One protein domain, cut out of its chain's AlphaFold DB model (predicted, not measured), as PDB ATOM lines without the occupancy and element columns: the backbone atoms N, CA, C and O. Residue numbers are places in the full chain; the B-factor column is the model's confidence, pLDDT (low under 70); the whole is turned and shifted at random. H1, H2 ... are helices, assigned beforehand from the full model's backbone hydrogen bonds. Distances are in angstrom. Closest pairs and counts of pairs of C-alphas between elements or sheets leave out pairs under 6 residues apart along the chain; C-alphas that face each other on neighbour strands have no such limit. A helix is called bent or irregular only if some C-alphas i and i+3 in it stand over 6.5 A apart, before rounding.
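This is residues 98 to 180 of the 180 residues of an uncharacterized protein of Oenococcus sicerae (UniProt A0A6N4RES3). A small compact body, in which H1 and H3 cross, bears one long helical arm, H4; residues 159 to 180, of which 159 to 179 belong to H4, stick out far beyond the body and make the long axis. The short H2 sits near H1 and H3. The printed part has 83 residues with four named helices, H1 to H4 in order, and no named strand; its class is all helix. It is loose, with a radius of gyration of the C-alphas of 16.1 A, and elongated, spanning 52 by 33 by 20 A.

Start at H1, residues 100 to 113, and look at Ala 109: its C-alpha is 4.2 A from that of Ser 137, the closest pair where H1 touches H3, residues 127 to 145. These two run the same way at a steep tilt of 47 degrees. H2, residues 122 to 125, is close to H1 but not clearly touching, the closest C-alphas being Tyr 104 and Tyr 122, 7.4 A apart. H4, residues 151 to 179, touches H3 with residues 151 to 155 alone; the closest C-alphas, Tyr 140 and Leu 151, are 6.6 A apart, and the lines are only just about perpendicular, at 73 degrees. H2 and H4 are apart. Every O i to N i+4 pair is within hydrogen-bond range in H1 and H4, and 13 of 15 in H3; H2 is too short for such a pair.

Find C-alpha 100 at (347.755, 89.864, 150.018); H1 runs 20.0 A from there. H2 measures 5.4 A. H3 runs 28.2 A and is irregular, but only just: C-alphas 128 and 131 are 6.8 A apart. H4 runs 41.6 A to C-alpha 179 at (355.155, 80.792, 192.417).

The C-alphas of Thr 118 and Phe 180, the two farthest apart, are 51.8 A apart. The printed part has no cut, and no link is long. Look for pLDDT under 70 at residues 178 to 180.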
ATOM      1  N   PRO A  98     349.273  81.763 150.846       83.31
ATOM      2  CA  PRO A  98     349.219  83.085 151.442       83.31
ATOM      3  C   PRO A  98     348.812  84.112 150.385       83.31
ATOM      4  O   PRO A  98     349.310  84.112 149.259       83.31
ATOM      5  N   THR A  99     347.889  84.995 150.751       85.50
ATOM      6  CA  THR A  99     347.361  86.046 149.877       85.50
ATOM      7  C   THR A  99     347.690  87.421 150.443       85.50
ATOM      8  O   THR A  99     348.067  87.561 151.612       85.50
ATOM      9  N   THR A 100     347.535  88.462 149.621       89.81
ATOM     10  CA  THR A 100     347.755  89.864 150.018       89.81
ATOM     11  C   THR A 100     349.157  90.071 150.608       89.81
ATOM     12  O   THR A 100     350.131  89.579 150.037       89.81
ATOM     13  N   ASP A 101     349.274  90.756 151.742       88.44
ATOM     14  CA  ASP A 101     350.538  91.096 152.391       88.44
ATOM     15  C   ASP A 101     351.393  89.862 152.684       88.44
ATOM     16  O   ASP A 101     352.577  89.821 152.353       88.44
ATOM     17  N   THR A 102     350.776  88.812 153.231       88.81
ATOM     18  CA  THR A 102     351.479  87.558 153.541       88.81
ATOM     19  C   THR A 102     352.019  86.873 152.287       88.81
ATOM     20  O   THR A 102     353.112  86.311 152.323       88.81
ATOM     21  N   GLY A 103     351.297  86.967 151.165       93.12
ATOM     22  CA  GLY A 103     351.730  86.431 149.876       93.12
ATOM     23  C   GLY A 103     352.922  87.197 149.304       93.12
ATOM     24  O   GLY A 103     353.902  86.581 148.886       93.12
ATOM     25  N   TYR A 104     352.885  88.535 149.343       96.31
ATOM     26  CA  TYR A 104     354.009  89.369 148.898       96.31
ATOM     27  C   TYR A 104     355.266  89.134 149.739       96.31
ATOM     28  O   TYR A 104     356.357  88.994 149.185       96.31
ATOM     29  N   VAL A 105     355.117  89.039 151.063       96.69
ATOM     30  CA  VAL A 105     356.210  88.704 151.988       96.69
ATOM     31  C   VAL A 105     356.782  87.324 151.696       96.69
ATOM     32  O   VAL A 105     357.998  87.199 151.582       96.69
ATOM     33  N   PHE A 106     355.931  86.313 151.524       95.81
ATOM     34  CA  PHE A 106     356.364  84.954 151.206       95.81
ATOM     35  C   PHE A 106     357.177  84.896 149.905       95.81
ATOM     36  O   PHE A 106     358.298  84.387 149.900       95.81
ATOM     37  N   LEU A 107     356.649  85.464 148.816       96.25
ATOM     38  CA  LEU A 107     357.318  85.460 147.510       96.25
ATOM     39  C   LEU A 107     358.638  86.234 147.543       96.25
ATOM     40  O   LEU A 107     359.637  85.786 146.984       96.25
ATOM     41  N   GLN A 108     358.667  87.384 148.218       97.75
ATOM     42  CA  GLN A 108     359.893  88.164 148.351       97.75
ATOM     43  C   GLN A 108     360.939  87.433 149.194       97.75
ATOM     44  O   GLN A 108     362.105  87.409 148.812       97.75
ATOM     45  N   ALA A 109     360.534  86.802 150.298       97.69
ATOM     46  CA  ALA A 109     361.421  85.988 151.123       97.69
ATOM     47  C   ALA A 109     362.004  84.807 150.333       97.69
ATOM     48  O   ALA A 109     363.200  84.541 150.426       97.69
ATOM     49  N   GLN A 110     361.188  84.138 149.512       96.56
ATOM     50  CA  GLN A 110     361.644  83.075 148.616       96.56
ATOM     51  C   GLN A 110     362.657  83.595 147.587       96.56
ATOM     52  O   GLN A 110     363.715  82.996 147.415       96.56
ATOM     53  N   ASN A 111     362.373  84.725 146.934       96.81
ATOM     54  CA  ASN A 111     363.296  85.345 145.980       96.81
ATOM     55  C   ASN A 111     364.642  85.679 146.632       96.81
ATOM     56  O   ASN A 111     365.691  85.318 146.098       96.81
ATOM     57  N   LEU A 112     364.610  86.307 147.808       97.56
ATOM     58  CA  LEU A 112     365.809  86.649 148.572       97.56
ATOM     59  C   LEU A 112     366.611  85.398 148.956       97.56
ATOM     60  O   LEU A 112     367.826  85.397 148.792       97.56
ATOM     61  N   ALA A 113     365.939  84.319 149.368       96.88
ATOM     62  CA  ALA A 113     366.581  83.047 149.706       96.88
ATOM     63  C   ALA A 113     367.213  82.320 148.504       96.88
ATOM     64  O   ALA A 113     368.024  81.411 148.680       96.88
ATOM     65  N   HIS A 114     366.852  82.716 147.280       95.44
ATOM     66  CA  HIS A 114     367.506  82.312 146.031       95.44
ATOM     67  C   HIS A 114     368.458  83.394 145.490       95.44
ATOM     68  O   HIS A 114     368.807  83.385 144.309       95.44
ATOM     69  N   HIS A 115     368.872  84.331 146.344       95.50
ATOM     70  CA  HIS A 115     369.770  85.445 146.032       95.50
ATOM     71  C   HIS A 115     369.256  86.407 144.946       95.50
ATOM     72  O   HIS A 115     370.028  87.175 144.369       95.50
ATOM     73  N   ASN A 116     367.946  86.431 144.690       96.81
ATOM     74  CA  ASN A 116     367.320  87.480 143.898       96.81
ATOM     75  C   ASN A 116     367.032  88.693 144.796       96.81
ATOM     76  O   ASN A 116     366.067  88.716 145.558       96.81
ATOM     77  N   LEU A 117     367.883  89.713 144.674       95.56
ATOM     78  CA  LEU A 117     367.852  90.929 145.494       95.56
ATOM     79  C   LEU A 117     366.925  92.026 144.944       95.56
ATOM     80  O   LEU A 117     366.945  93.157 145.433       95.56
ATOM     81  N   THR A 118     366.129  91.726 143.916       96.38
ATOM     82  CA  THR A 118     365.144  92.679 143.390       96.38
ATOM     83  C   THR A 118     363.942  92.769 144.324       96.38
ATOM     84  O   THR A 118     363.387  91.757 144.753       96.38
ATOM     85  N   TRP A 119     363.533  93.996 144.647       96.19
ATOM     86  CA  TRP A 119     362.380  94.256 145.505       96.19
ATOM     87  C   TRP A 119     361.162  94.616 144.663       96.19
ATOM     88  O   TRP A 119     361.232  95.485 143.791       96.19
ATOM     89  N   SER A 120     360.031  93.963 144.930       95.12
ATOM     90  CA  SER A 120     358.767  94.341 144.293       95.12
ATOM     91  C   SER A 120     358.290  95.724 144.762       95.12
ATOM     92  O   SER A 120     358.559  96.145 145.890       95.12
ATOM     93  N   HIS A 121     357.525  96.424 143.914       96.06
ATOM     94  CA  HIS A 121     356.988  97.758 144.229       96.06
ATOM     95  C   HIS A 121     356.128  97.780 145.506       96.06
ATOM     96  O   HIS A 121     356.063  98.796 146.191       96.06
ATOM     97  N   TYR A 122     355.535  96.641 145.876       96.75
ATOM     98  CA  TYR A 122     354.805  96.466 147.130       96.75
ATOM     99  C   TYR A 122     355.607  96.939 148.359       96.75
ATOM    100  O   TYR A 122     355.074  97.669 149.190       96.75
ATOM    101  N   PHE A 123     356.901  96.613 148.450       97.06
ATOM    102  CA  PHE A 123     357.741  96.985 149.600       97.06
ATOM    103  C   PHE A 123     358.168  98.454 149.609       97.06
ATOM    104  O   PHE A 123     358.652  98.942 150.626       97.06
ATOM    105  N   VAL A 124     357.963  99.173 148.501       96.44
ATOM    106  CA  VAL A 124     358.096 100.635 148.470       96.44
ATOM    107  C   VAL A 124     356.904 101.283 149.176       96.44
ATOM    108  O   VAL A 124     357.072 102.268 149.887       96.44
ATOM    109  N   ILE A 125     355.707 100.712 149.009       96.88
ATOM    110  CA  ILE A 125     354.467 101.196 149.631       96.88
ATOM    111  C   ILE A 125     354.380 100.745 151.100       96.88
ATOM    112  O   ILE A 125     353.981 101.532 151.958       96.88
ATOM    113  N   TYR A 126     354.794  99.509 151.399       95.88
ATOM    114  CA  TYR A 126     354.712  98.882 152.726       95.88
ATOM    115  C   TYR A 126     356.100  98.482 153.264       95.88
ATOM    116  O   TYR A 126     356.428  97.292 153.362       95.88
ATOM    117  N   PRO A 127     356.954  99.457 153.629       95.12
ATOM    118  CA  PRO A 127     358.328  99.187 154.058       95.12
ATOM    119  C   PRO A 127     358.408  98.445 155.403       95.12
ATOM    120  O   PRO A 127     359.414  97.805 155.699       95.12
ATOM    121  N   ASN A 128     357.342  98.471 156.207       95.00
ATOM    122  CA  ASN A 128     357.233  97.742 157.475       95.00
ATOM    123  C   ASN A 128     357.227  96.212 157.314       95.00
ATOM    124  O   ASN A 128     357.324  95.514 158.317       95.00
ATOM    125  N   ASN A 129     357.098  95.703 156.086       95.12
ATOM    126  CA  ASN A 129     357.144  94.273 155.784       95.12
ATOM    127  C   ASN A 129     358.526  93.808 155.286       95.12
ATOM    128  O   ASN A 129     358.755  92.605 155.146       95.12
ATOM    129  N   VAL A 130     359.472  94.727 155.049       96.19
ATOM    130  CA  VAL A 130     360.832  94.421 154.560       96.19
ATOM    131  C   VAL A 130     361.604  93.545 155.547       96.19
ATOM    132  O   VAL A 130     362.166  92.520 155.169       96.19
ATOM    133  N   ASN A 131     361.602  93.916 156.825       93.75
ATOM    134  CA  ASN A 131     362.234  93.148 157.901       93.75
ATOM    135  C   ASN A 131     361.629  91.743 158.036       93.75
ATOM    136  O   ASN A 131     362.362  90.789 158.281       93.75
ATOM    137  N   ILE A 132     360.315  91.607 157.840       94.94
ATOM    138  CA  ILE A 132     359.628  90.314 157.878       94.94
ATOM    139  C   ILE A 132     360.091  89.441 156.704       94.94
ATOM    140  O   ILE A 132     360.418  88.273 156.908       94.94
ATOM    141  N   ALA A 133     360.186  90.003 155.495       96.44
ATOM    142  CA  ALA A 133     360.681  89.283 154.321       96.44
ATOM    143  C   ALA A 133     362.145  88.833 154.483       96.44
ATOM    144  O   ALA A 133     362.464  87.694 154.155       96.44
ATOM    145  N   ILE A 134     363.014  89.684 155.042       96.38
ATOM    146  CA  ILE A 134     364.422  89.346 155.327       96.38
ATOM    147  C   ILE A 134     364.530  88.255 156.401       96.38
ATOM    148  O   ILE A 134     365.331  87.330 156.288       96.38
ATOM    149  N   PHE A 135     363.717  88.335 157.454       96.19
ATOM    150  CA  PHE A 135     363.685  87.301 158.485       96.19
ATOM    151  C   PHE A 135     363.302  85.936 157.895       96.19
ATOM    152  O   PHE A 135     363.987  84.939 158.129       96.19
ATOM    153  N   TRP A 136     362.237  85.894 157.089       95.88
ATOM    154  CA  TRP A 136     361.810  84.658 156.434       95.88
ATOM    155  C   TRP A 136     362.795  84.174 155.374       95.88
ATOM    156  O   TRP A 136     362.958  82.964 155.234       95.88
ATOM    157  N   SER A 137     363.494  85.072 154.672       97.69
ATOM    158  CA  SER A 137     364.503  84.656 153.697       97.69
ATOM    159  C   SER A 137     365.638  83.892 154.369       97.69
ATOM    160  O   SER A 137     366.008  82.836 153.876       97.69
ATOM    161  N   ALA A 138     366.116  84.338 155.534       96.12
ATOM    162  CA  ALA A 138     367.137  83.611 156.291       96.12
ATOM    163  C   ALA A 138     366.667  82.200 156.699       96.12
ATOM    164  O   ALA A 138     367.424  81.234 156.617       96.12
ATOM    165  N   ILE A 139     365.398  82.052 157.089       94.06
ATOM    166  CA  ILE A 139     364.803  80.740 157.394       94.06
ATOM    167  C   ILE A 139     364.744  79.855 156.138       94.06
ATOM    168  O   ILE A 139     365.054  78.663 156.204       94.06
ATOM    169  N   TYR A 140     364.360  80.413 154.991       96.75
ATOM    170  CA  TYR A 140     364.271  79.673 153.730       96.75
ATOM    171  C   TYR A 140     365.639  79.341 153.127       96.75
ATOM    172  O   TYR A 140     365.774  78.286 152.513       96.75
ATOM    173  N   GLU A 141     366.671  80.149 153.360       96.12
ATOM    174  CA  GLU A 141     368.052  79.790 153.017       96.12
ATOM    175  C   GLU A 141     368.483  78.522 153.753       96.12
ATOM    176  O   GLU A 141     369.011  77.600 153.131       96.12
ATOM    177  N   VAL A 142     368.177  78.413 155.052       93.19
ATOM    178  CA  VAL A 142     368.431  77.181 155.814       93.19
ATOM    179  C   VAL A 142     367.671  76.001 155.207       93.19
ATOM    180  O   VAL A 142     368.244  74.927 155.052       93.19
ATOM    181  N   ALA A 143     366.412  76.184 154.808       92.19
ATOM    182  CA  ALA A 143     365.632  75.136 154.148       92.19
ATOM    183  C   ALA A 143     366.260  74.686 152.813       92.19
ATOM    184  O   ALA A 143     366.329  73.488 152.527       92.19
ATOM    185  N   ASN A 144     366.775  75.637 152.031       91.50
ATOM    186  CA  ASN A 144     367.465  75.378 150.770       91.50
ATOM    187  C   ASN A 144     368.751  74.558 150.978       91.50
ATOM    188  O   ASN A 144     369.037  73.684 150.158       91.50
ATOM    189  N   LEU A 145     369.479  74.750 152.091       92.75
ATOM    190  CA  LEU A 145     370.645  73.916 152.439       92.75
ATOM    191  C   LEU A 145     370.286  72.431 152.597       92.75
ATOM    192  O   LEU A 145     371.111  71.564 152.317       92.75
ATOM    193  N   PHE A 146     369.054  72.131 153.016       91.56
ATOM    194  CA  PHE A 146     368.534  70.766 153.158       91.56
ATOM    195  C   PHE A 146     367.723  70.294 151.942       91.56
ATOM    196  O   PHE A 146     367.029  69.281 152.029       91.56
ATOM    197  N   ALA A 147     367.798  71.011 150.814       90.88
ATOM    198  CA  ALA A 147     367.066  70.708 149.583       90.88
ATOM    199  C   ALA A 147     365.540  70.579 149.780       90.88
ATOM    200  O   ALA A 147     364.874  69.778 149.118       90.88
ATOM    201  N   VAL A 148     364.966  71.371 150.692       88.50
ATOM    202  CA  VAL A 148     363.517  71.405 150.915       88.50
ATOM    203  C   VAL A 148     362.834  72.087 149.729       88.50
ATOM    204  O   VAL A 148     362.975  73.286 149.522       88.50
ATOM    205  N   SER A 149     362.057  71.326 148.957       87.38
ATOM    206  CA  SER A 149     361.394  71.828 147.744       87.38
ATOM    207  C   SER A 149     360.139  72.658 148.023       87.38
ATOM    208  O   SER A 149     359.809  73.562 147.258       87.38
ATOM    209  N   ASN A 150     359.424  72.366 149.112       87.06
ATOM    210  CA  ASN A 150     358.185  73.049 149.471       87.06
ATOM    211  C   ASN A 150     358.417  74.032 150.628       87.06
ATOM    212  O   ASN A 150     358.170  73.720 151.795       87.06
ATOM    213  N   LEU A 151     358.894  75.233 150.287       88.81
ATOM    214  CA  LEU A 151     359.161  76.303 151.255       88.81
ATOM    215  C   LEU A 151     357.893  76.826 151.941       88.81
ATOM    216  O   LEU A 151     357.973  77.312 153.066       88.81
ATOM    217  N   LEU A 152     356.725  76.692 151.302       87.00
ATOM    218  CA  LEU A 152     355.451  77.063 151.911       87.00
ATOM    219  C   LEU A 152     355.118  76.130 153.080       87.00
ATOM    220  O   LEU A 152     354.930  76.596 154.201       87.00
ATOM    221  N   LEU A 153     355.126  74.816 152.834       84.56
ATOM    222  CA  LEU A 153     354.915  73.802 153.870       84.56
ATOM    223  C   LEU A 153     355.938  73.954 154.998       84.56
ATOM    224  O   LEU A 153     355.573  73.968 156.173       84.56
ATOM    225  N   PHE A 154     357.213  74.113 154.644       86.81
ATOM    226  CA  PHE A 154     358.276  74.326 155.619       86.81
ATOM    227  C   PHE A 154     358.040  75.581 156.463       86.81
ATOM    228  O   PHE A 154     358.095  75.513 157.688       86.81
ATOM    229  N   GLY A 155     357.714  76.709 155.827       88.44
ATOM    230  CA  GLY A 155     357.397  77.956 156.515       88.44
ATOM    231  C   GLY A 155     356.246  77.793 157.502       88.44
ATOM    232  O   GLY A 155     356.376  78.188 158.659       88.44
ATOM    233  N   SER A 156     355.155  77.144 157.093       84.50
ATOM    234  CA  SER A 156     354.015  76.867 157.972       84.50
ATOM    235  C   SER A 156     354.381  75.971 159.164       84.50
ATOM    236  O   SER A 156     353.916  76.217 160.276       84.50
ATOM    237  N   LEU A 157     355.249  74.971 158.977       83.12
ATOM    238  CA  LEU A 157     355.746  74.140 160.081       83.12
ATOM    239  C   LEU A 157     356.606  74.945 161.058       83.12
ATOM    240  O   LEU A 157     356.427  74.831 162.268       83.12
ATOM    241  N   VAL A 158     357.501  75.795 160.550       86.38
ATOM    242  CA  VAL A 158     358.317  76.688 161.389       86.38
ATOM    243  C   VAL A 158     357.431  77.637 162.203       86.38
ATOM    244  O   VAL A 158     357.679  77.829 163.393       86.38
ATOM    245  N   GLN A 159     356.365  78.183 161.608       84.44
ATOM    246  CA  GLN A 159     355.397  79.024 162.326       84.44
ATOM    247  C   GLN A 159     354.705  78.269 163.464       84.44
ATOM    248  O   GLN A 159     354.580  78.815 164.559       84.44
ATOM    249  N   LEU A 160     354.294  77.016 163.237       82.50
ATOM    250  CA  LEU A 160     353.718  76.181 164.294       82.50
ATOM    251  C   LEU A 160     354.721  75.913 165.416       82.50
ATOM    252  O   LEU A 160     354.373  76.064 166.582       82.50
ATOM    253  N   PHE A 161     355.977  75.612 165.083       80.50
ATOM    254  CA  PHE A 161     357.014  75.458 166.103       80.50
ATOM    255  C   PHE A 161     357.212  76.737 166.922       80.50
ATOM    256  O   PHE A 161     357.321  76.669 168.145       80.50
ATOM    257  N   PHE A 162     357.224  77.913 166.286       79.88
ATOM    258  CA  PHE A 162     357.296  79.185 167.009       79.88
ATOM    259  C   PHE A 162     356.084  79.417 167.910       79.88
ATOM    260  O   PHE A 162     356.253  79.919 169.024       79.88
ATOM    261  N   LEU A 163     354.884  79.035 167.473       81.00
ATOM    262  CA  LEU A 163     353.679  79.102 168.297       81.00
ATOM    263  C   LEU A 163     353.793  78.188 169.525       81.00
ATOM    264  O   LEU A 163     353.575  78.649 170.646       81.00
ATOM    265  N   ASP A 164     354.204  76.935 169.333       78.31
ATOM    266  CA  ASP A 164     354.388  75.963 170.413       78.31
ATOM    267  C   ASP A 164     355.426  76.450 171.433       78.31
ATOM    268  O   ASP A 164     355.178  76.426 172.642       78.31
ATOM    269  N   PHE A 165     356.566  76.968 170.961       78.25
ATOM    270  CA  PHE A 165     357.576  77.565 171.836       78.25
ATOM    271  C   PHE A 165     357.042  78.793 172.568       78.25
ATOM    272  O   PHE A 165     357.291  78.937 173.764       78.25
ATOM    273  N   SER A 166     356.281  79.654 171.896       70.81
ATOM    274  CA  SER A 166     355.697  80.847 172.514       70.81
ATOM    275  C   SER A 166     354.729  80.474 173.636       70.81
ATOM    276  O   SER A 166     354.788  81.066 174.715       70.81
ATOM    277  N   ILE A 167     353.891  79.453 173.433       77.25
ATOM    278  CA  ILE A 167     352.999  78.917 174.470       77.25
ATOM    279  C   ILE A 167     353.825  78.335 175.620       77.25
ATOM    280  O   ILE A 167     353.588  78.668 176.782       77.25
ATOM    281  N   PHE A 168     354.823  77.504 175.315       77.06
ATOM    282  CA  PHE A 168     355.677  76.876 176.320       77.06
ATOM    283  C   PHE A 168     356.413  77.906 177.191       77.06
ATOM    284  O   PHE A 168     356.342  77.835 178.420       77.06
ATOM    285  N   PHE A 169     357.069  78.894 176.581       70.31
ATOM    286  CA  PHE A 169     357.767  79.954 177.311       70.31
ATOM    287  C   PHE A 169     356.803  80.852 178.087       70.31
ATOM    288  O   PHE A 169     357.110  81.219 179.219       70.31
ATOM    289  N   SER A 170     355.612  81.135 177.550       73.19
ATOM    290  CA  SER A 170     354.574  81.868 178.288       73.19
ATOM    291  C   SER A 170     354.143  81.115 179.549       73.19
ATOM    292  O   SER A 170     353.978  81.722 180.605       73.19
ATOM    293  N   LEU A 171     354.015  79.785 179.480       76.31
ATOM    294  CA  LEU A 171     353.705  78.954 180.647       76.31
ATOM    295  C   LEU A 171     354.844  78.942 181.672       76.31
ATOM    296  O   LEU A 171     354.572  78.990 182.873       76.31
ATOM    297  N   LEU A 172     356.104  78.889 181.227       73.81
ATOM    298  CA  LEU A 172     357.260  78.990 182.124       73.81
ATOM    299  C   LEU A 172     357.298  80.344 182.835       73.81
ATOM    300  O   LEU A 172     357.435  80.387 184.054       73.81
ATOM    301  N   TYR A 173     357.088  81.428 182.093       73.00
ATOM    302  CA  TYR A 173     357.064  82.781 182.637       73.00
ATOM    303  C   TYR A 173     355.917  82.985 183.641       73.00
ATOM    304  O   TYR A 173     356.127  83.498 184.739       73.00
ATOM    305  N   LEU A 174     354.709  82.505 183.321       74.31
ATOM    306  CA  LEU A 174     353.575  82.528 184.253       74.31
ATOM    307  C   LEU A 174     353.854  81.709 185.513       74.31
ATOM    308  O   LEU A 174     353.497  82.131 186.608       74.31
ATOM    309  N   LYS A 175     354.501  80.546 185.380       76.00
ATOM    310  CA  LYS A 175     354.913  79.739 186.531       76.00
ATOM    311  C   LYS A 175     355.864  80.534 187.429       76.00
ATOM    312  O   LYS A 175     355.686  80.527 188.639       76.00
ATOM    313  N   GLU A 176     356.844  81.231 186.871       75.44
ATOM    314  CA  GLU A 176     357.755  82.049 187.676       75.44
ATOM    315  C   GLU A 176     357.011  83.165 188.416       75.44
ATOM    316  O   GLU A 176     357.134  83.255 189.631       75.44
ATOM    317  N   ILE A 177     356.147  83.930 187.745       78.25
ATOM    318  CA  ILE A 177     355.388  85.017 188.394       78.25
ATOM    319  C   ILE A 177     354.456  84.507 189.502       78.25
ATOM    320  O   ILE A 177     354.274  85.179 190.509       78.25
ATOM    321  N   LEU A 178     353.822  83.351 189.304       67.94
ATOM    322  CA  LEU A 178     352.768  82.851 190.188       67.94
ATOM    323  C   LEU A 178     353.273  82.024 191.378       67.94
ATOM    324  O   LEU A 178     352.495  81.737 192.291       67.94
ATOM    325  N   PHE A 179     354.528  81.568 191.340       57.34
ATOM    326  CA  PHE A 179     355.155  80.792 192.417       57.34
ATOM    327  C   PHE A 179     356.232  81.577 193.194       57.34
ATOM    328  O   PHE A 179     356.836  80.993 194.098       57.34
ATOM    329  N   PHE A 180     356.426  82.861 192.877       48.88
ATOM    330  CA  PHE A 180     357.016  83.880 193.756       48.88
ATOM    331  C   PHE A 180     355.906  84.666 194.466       48.88
ATOM    332  O   PHE A 180     356.141  85.066 195.628       48.88
TER     333      PHE A 180